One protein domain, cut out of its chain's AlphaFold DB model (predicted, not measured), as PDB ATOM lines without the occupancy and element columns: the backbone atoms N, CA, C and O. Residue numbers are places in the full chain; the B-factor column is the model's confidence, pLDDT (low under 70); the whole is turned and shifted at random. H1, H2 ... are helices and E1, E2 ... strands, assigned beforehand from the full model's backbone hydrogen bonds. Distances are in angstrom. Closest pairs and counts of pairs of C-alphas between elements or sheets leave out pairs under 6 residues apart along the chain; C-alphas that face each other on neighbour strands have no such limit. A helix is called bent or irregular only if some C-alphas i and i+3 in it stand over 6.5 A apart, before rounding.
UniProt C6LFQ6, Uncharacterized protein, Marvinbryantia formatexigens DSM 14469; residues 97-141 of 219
ATOM      1  N   ALA A  97     253.766 233.674 345.697       84.25
ATOM      2  CA  ALA A  97     253.380 233.716 347.083       84.25
ATOM      3  C   ALA A  97     252.192 232.770 347.225       84.25
ATOM      4  O   ALA A  97     251.186 232.885 346.523       84.25
ATOM      5  N   THR A  98     252.356 231.776 348.085       91.94
ATOM      6  CA  THR A  98     251.304 230.830 348.438       91.94
ATOM      7  C   THR A  98     250.935 231.034 349.894       91.94
ATOM      8  O   THR A  98     251.821 231.221 350.729       91.94
ATOM      9  N   GLN A  99     249.649 230.957 350.214       90.00
ATOM     10  CA  GLN A  99     249.148 230.981 351.587       90.00
ATOM     11  C   GLN A  99     248.337 229.720 351.877       90.00
ATOM     12  O   GLN A  99     247.737 229.129 350.977       90.00
ATOM     13  N   GLN A 100     248.348 229.297 353.139       93.88
ATOM     14  CA  GLN A 100     247.584 228.147 353.603       93.88
ATOM     15  C   GLN A 100     246.162 228.582 353.970       93.88
ATOM     16  O   GLN A 100     245.974 229.542 354.716       93.88
ATOM     17  N   CYS A 101     245.158 227.878 353.450       91.19
ATOM     18  CA  CYS A 101     243.764 228.093 353.830       91.19
ATOM     19  C   CYS A 101     243.534 227.638 355.286       91.19
ATOM     20  O   CYS A 101     243.886 226.500 355.609       91.19
ATOM     21  N   PRO A 102     242.924 228.464 356.157       86.44
ATOM     22  CA  PRO A 102     242.674 228.104 357.556       86.44
ATOM     23  C   PRO A 102     241.610 227.008 357.722       86.44
ATOM     24  O   PRO A 102     241.595 226.335 358.747       86.44
ATOM     25  N   TYR A 103     240.740 226.810 356.724       88.38
ATOM     26  CA  TYR A 103     239.637 225.845 356.795       88.38
ATOM     27  C   TYR A 103     240.042 224.436 356.345       88.38
ATOM     28  O   TYR A 103     239.630 223.450 356.950       88.38
ATOM     29  N   CYS A 104     240.871 224.324 355.299       91.62
ATOM     30  CA  CYS A 104     241.224 223.033 354.697       91.62
ATOM     31  C   CYS A 104     242.727 222.706 354.728       91.62
ATOM     32  O   CYS A 104     243.127 221.638 354.269       91.62
ATOM     33  N   TYR A 105     243.566 223.613 355.246       90.44
ATOM     34  CA  TYR A 105     245.025 223.476 355.369       90.44
ATOM     35  C   TYR A 105     245.788 223.221 354.058       90.44
ATOM     36  O   TYR A 105     246.981 222.907 354.084       90.44
ATOM     37  N   ASN A 106     245.141 223.411 352.907       91.75
ATOM     38  CA  ASN A 106     245.787 223.355 351.599       91.75
ATOM     39  C   ASN A 106     246.442 224.699 351.248       91.75
ATOM     40  O   ASN A 106     246.026 225.755 351.727       91.75
ATOM     41  N   TRP A 107     247.476 224.649 350.408       91.75
ATOM     42  CA  TRP A 107     248.212 225.823 349.936       91.75
ATOM     43  C   TRP A 107     247.646 226.320 348.608       91.75
ATOM     44  O   TRP A 107     247.474 225.530 347.681       91.75
ATOM     45  N   PHE A 108     247.413 227.627 348.508       93.75
ATOM     46  CA  PHE A 108     246.851 228.275 347.324       93.75
ATOM     47  C   PHE A 108     247.690 229.479 346.907       93.75
ATOM     48  O   PHE A 108     248.297 230.137 347.755       93.75
ATOM     49  N   GLY A 109     247.714 229.783 345.608       92.12
ATOM     50  CA  GLY A 109     248.397 230.961 345.083       92.12
ATOM     51  C   GLY A 109     247.699 232.261 345.488       92.12
ATOM     52  O   GLY A 109     246.479 232.390 345.385       92.12
ATOM     53  N   THR A 110     248.479 233.256 345.909       91.00
ATOM     54  CA  THR A 110     247.997 234.611 346.220       91.00
ATOM     55  C   THR A 110     248.243 235.598 345.083       91.00
ATOM     56  O   THR A 110     248.100 236.806 345.267       91.00
ATOM     57  N   THR A 111     248.652 235.115 343.908       90.25
ATOM     58  CA  THR A 111     248.818 235.950 342.718       90.25
ATOM     59  C   THR A 111     247.470 236.547 342.327       90.25
ATOM     60  O   THR A 111     246.492 235.824 342.135       90.25
ATOM     61  N   LEU A 112     247.431 237.875 342.223       88.50
ATOM     62  CA  LEU A 112     246.230 238.603 341.841       88.50
ATOM     63  C   LEU A 112     245.957 238.424 340.342       88.50
ATOM     64  O   LEU A 112     246.830 238.636 339.500       88.50
ATOM     65  N   GLN A 113     244.730 238.039 340.030       86.25
ATOM     66  CA  GLN A 113     244.139 238.010 338.703       86.25
ATOM     67  C   GLN A 113     243.673 239.420 338.312       86.25
ATOM     68  O   GLN A 113     243.681 240.355 339.116       86.25
ATOM     69  N   ALA A 114     243.265 239.593 337.053       82.56
ATOM     70  CA  ALA A 114     242.855 240.892 336.509       82.56
ATOM     71  C   ALA A 114     241.630 241.512 337.213       82.56
ATOM     72  O   ALA A 114     241.416 242.718 337.122       82.56
ATOM     73  N   ASP A 115     240.839 240.696 337.910       84.19
ATOM     74  CA  ASP A 115     239.692 241.105 338.722       84.19
ATOM     75  C   ASP A 115     240.067 241.463 340.174       84.19
ATOM     76  O   ASP A 115     239.199 241.835 340.961       84.19
ATOM     77  N   GLY A 116     241.352 241.375 340.533       84.50
ATOM     78  CA  GLY A 116     241.843 241.605 341.890       84.50
ATOM     79  C   GLY A 116     241.628 240.425 342.842       84.50
ATOM     80  O   GLY A 116     241.892 240.574 344.033       84.50
ATOM     81  N   SER A 117     241.177 239.266 342.354       87.88
ATOM     82  CA  SER A 117     241.070 238.038 343.145       87.88
ATOM     83  C   SER A 117     242.340 237.190 343.036       87.88
ATOM     84  O   SER A 117     243.125 237.311 342.105       87.88
ATOM     85  N   SER A 118     242.570 236.309 343.995       91.94
ATOM     86  CA  SER A 118     243.594 235.264 343.946       91.94
ATOM     87  C   SER A 118     242.932 233.907 344.157       91.94
ATOM     88  O   SER A 118     241.822 233.839 344.685       91.94
ATOM     89  N   GLU A 119     243.595 232.814 343.777       90.00
ATOM     90  CA  GLU A 119     243.079 231.470 344.075       90.00
ATOM     91  C   GLU A 119     242.834 231.297 345.579       90.00
ATOM     92  O   GLU A 119     241.801 230.766 345.979       90.00
ATOM     93  N   TYR A 120     243.741 231.831 346.404       92.44
ATOM     94  CA  TYR A 120     243.589 231.884 347.853       92.44
ATOM     95  C   TYR A 120     242.321 232.632 348.283       92.44
ATOM     96  O   TYR A 120     241.495 232.065 348.994       92.44
ATOM     97  N   SER A 121     242.124 233.878 347.837       92.56
ATOM     98  CA  SER A 121     240.967 234.678 348.268       92.56
ATOM     99  C   SER A 121     239.642 234.099 347.771       92.56
ATOM    100  O   SER A 121     238.654 234.127 348.496       92.56
ATOM    101  N   SER A 122     239.618 233.550 346.556       91.94
ATOM    102  CA  SER A 122     238.419 232.929 345.987       91.94
ATOM    103  C   SER A 122     238.068 231.622 346.695       91.94
ATOM    104  O   SER A 122     236.894 231.333 346.906       91.94
ATOM    105  N   HIS A 123     239.074 230.845 347.101       92.38
ATOM    106  CA  HIS A 123     238.858 229.631 347.878       92.38
ATOM    107  C   HIS A 123     238.390 229.937 349.307       92.38
ATOM    108  O   HIS A 123     237.416 229.343 349.753       92.38
ATOM    109  N   VAL A 124     239.019 230.898 349.995       91.81
ATOM    110  CA  VAL A 124     238.588 231.347 351.333       91.81
ATOM    111  C   VAL A 124     237.142 231.839 351.300       91.81
ATOM    112  O   VAL A 124     236.337 231.380 352.101       91.81
ATOM    113  N   ALA A 125     236.780 232.673 350.323       90.62
ATOM    114  CA  ALA A 125     235.405 233.146 350.168       90.62
ATOM    115  C   ALA A 125     234.409 232.003 349.894       90.62
ATOM    116  O   ALA A 125     233.262 232.067 350.328       90.62
ATOM    117  N   ALA A 126     234.822 230.947 349.184       89.81
ATOM    118  CA  ALA A 126     233.975 229.777 348.953       89.81
ATOM    119  C   ALA A 126     233.757 228.951 350.232       89.81
ATOM    120  O   ALA A 126     232.643 228.492 350.472       89.81
ATOM    121  N   GLU A 127     234.794 228.782 351.055       91.56
ATOM    122  CA  GLU A 127     234.690 228.127 352.365       91.56
ATOM    123  C   GLU A 127     233.827 228.956 353.330       91.56
ATOM    124  O   GLU A 127     232.936 228.412 353.978       91.56
ATOM    125  N   GLU A 128     234.004 230.280 353.367       86.50
ATOM    126  CA  GLU A 128     233.161 231.195 354.148       86.50
ATOM    127  C   GLU A 128     231.699 231.139 353.695       86.50
ATOM    128  O   GLU A 128     230.809 230.977 354.524       86.50
ATOM    129  N   ALA A 129     231.436 231.171 352.386       86.44
ATOM    130  CA  ALA A 129     230.084 231.036 351.849       86.44
ATOM    131  C   ALA A 129     229.473 229.658 352.150       86.44
ATOM    132  O   ALA A 129     228.271 229.550 352.399       86.44
ATOM    133  N   TYR A 130     230.282 228.594 352.150       82.56
ATOM    134  CA  TYR A 130     229.826 227.277 352.578       82.56
ATOM    135  C   TYR A 130     229.441 227.304 354.056       82.56
ATOM    136  O   TYR A 130     228.324 226.901 354.363       82.56
ATOM    137  N   LEU A 131     230.280 227.853 354.941       81.06
ATOM    138  CA  LEU A 131     229.985 228.024 356.370       81.06
ATOM    139  C   LEU A 131     228.723 228.867 356.605       81.06
ATOM    140  O   LEU A 131     227.842 228.459 357.364       81.06
ATOM    141  N   GLU A 132     228.576 229.981 355.889       77.62
ATOM    142  CA  GLU A 132     227.363 230.795 355.896       77.62
ATOM    143  C   GLU A 132     226.150 230.010 355.396       77.62
ATOM    144  O   GLU A 132     225.055 230.194 355.918       77.62
ATOM    145  N   SER A 133     226.297 229.095 354.433       72.56
ATOM    146  CA  SER A 133     225.195 228.246 353.957       72.56
ATOM    147  C   SER A 133     224.738 227.225 355.004       72.56
ATOM    148  O   SER A 133     223.542 226.947 355.103       72.56
ATOM    149  N   ILE A 134     225.651 226.729 355.846       70.88
ATOM    150  CA  ILE A 134     225.324 225.855 356.989       70.88
ATOM    151  C   ILE A 134     224.745 226.670 358.156       70.88
ATOM    152  O   ILE A 134     223.913 226.180 358.913       70.88
ATOM    153  N   GLN A 135     225.140 227.939 358.288       62.88
ATOM    154  CA  GLN A 135     224.649 228.835 359.337       62.88
ATOM    155  C   GLN A 135     223.302 229.493 358.979       62.88
ATOM    156  O   GLN A 135     222.455 229.716 359.841       62.88
ATOM    157  N   SER A 136     223.050 229.755 357.700       51.97
ATOM    158  CA  SER A 136     221.782 230.299 357.196       51.97
ATOM    159  C   SER A 136     220.703 229.226 357.066       51.97
ATOM    160  O   SER A 136     219.530 229.523 357.299       51.97
ATOM    161  N   SER A 137     221.079 227.962 356.844       44.81
ATOM    162  CA  SER A 137     220.164 226.833 357.065       44.81
ATOM    163  C   SER A 137     219.808 226.639 358.549       44.81
ATOM    164  O   SER A 137     218.740 226.108 358.835       44.81
ATOM    165  N   ALA A 138     220.572 227.211 359.491       47.34
ATOM    166  CA  ALA A 138     220.181 227.311 360.902       47.34
ATOM    167  C   ALA A 138     219.237 228.495 361.231       47.34
ATOM    168  O   ALA A 138     218.818 228.630 362.379       47.34
ATOM    169  N   THR A 139     218.893 229.363 360.262       38.09
ATOM    170  CA  THR A 139     217.998 230.529 360.484       38.09
ATOM    171  C   THR A 139     216.593 230.355 359.888       38.09
ATOM    172  O   THR A 139     215.658 231.070 360.247       38.09
ATOM    173  N   THR A 140     216.375 229.340 359.056       35.28
ATOM    174  CA  THR A 140     215.106 228.607 359.136       35.28
ATOM    175  C   THR A 140     215.163 227.746 360.396       35.28
ATOM    176  O   THR A 140     216.241 227.221 360.667       35.28
ATOM    177  N   PRO A 141     214.078 227.553 361.174       42.00
ATOM    178  CA  PRO A 141     214.031 226.459 362.135       42.00
ATOM    179  C   PRO A 141     214.042 225.163 361.321       42.00
ATOM    180  O   PRO A 141     213.004 224.558 361.050       42.00
TER     181      PRO A 141
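AT A GLANCE: This is residues 97 to 141 of the 219 residues of an uncharacterized protein of Marvinbryantia formatexigens DSM 14469 (UniProt C6LFQ6). A small two-stranded hairpin, E1 and E2, packs with the first turns of one long helix, H1, which then runs on away from it as an arm. Between E2 and H1 the link of residues 110 to 118 makes a loop, swinging away from the hairpin and folding back to the helix's start; at the other end residues 132 to 141, of which 132 to 136 belong to H1, stick out free. The 45 printed residues have two named strands and one named helix, in the order E1, E2, H1, and the sheet E1 - E2 is antiparallel. The class is mixed, helices and strands, with 18 residues in the helix and 6 in the strands. The whole is loose, with a radius of gyration of the C-alphas of 13.0 A, and flat, spanning 42 by 24 by 7 A, the arm making much of the length.

HOW THE PARTS SIT: The sheet is made of E1, residues 98 to 100, and E2, residues 107 to 109, antiparallel neighbours that form a hairpin. The angle between their N-to-C directions is 144 degrees. The C-alphas of Thr 98 and Gly 109 face each other at 4.4 A, as do those of Gln 100 and Trp 107, also at 4.4 A. Across the pair, N 99 and O 108 are within hydrogen-bond range at 2.9 A, and so are N 108 and O 99 at 2.9 A. H1, residues 119 to 136, comes nearest to E2 at the C-alphas of Phe 108 and Tyr 120, 4.9 A apart. The closest C-alphas of E1 and H1 are those of Gln 99 and Tyr 120, 6.8 A apart. The pairs of C-alphas within 10 A between H1 and the sheet are made by residues 119 to 124 of the helix, 11 with E2 and 7 with E1. In H1 every O i to N i+4 pair is within hydrogen-bond range, and the helix is neither bent nor irregular.

IN THESE COORDINATES: E1 is 6.9 A from first to last C-alpha and begins with C-alpha 98 at (251.304, 230.830, 348.438). E2 is 7.1 A long in the same measure. H1 is 25.0 A long, from C-alpha 119 at (243.079, 231.470, 344.075) to C-alpha 136 at (221.782, 230.299, 357.196). In the loop before H1, C-alpha 114 is at (242.855, 240.892, 336.509).

THE WHOLE: The two C-alphas farthest apart are those of Ala 97 and Pro 141, at 42.8 A. Without the free stretch, the body of 35 residues spans 27 by 18 by 7 A. The printed part has no cut, and its links, of 6 residues from E1 to E2 and 9 from E2 to H1, are short. The mean pLDDT of the printed part is 81.5, and residues 135 to 141 are under 70, the low-confidence part of this model.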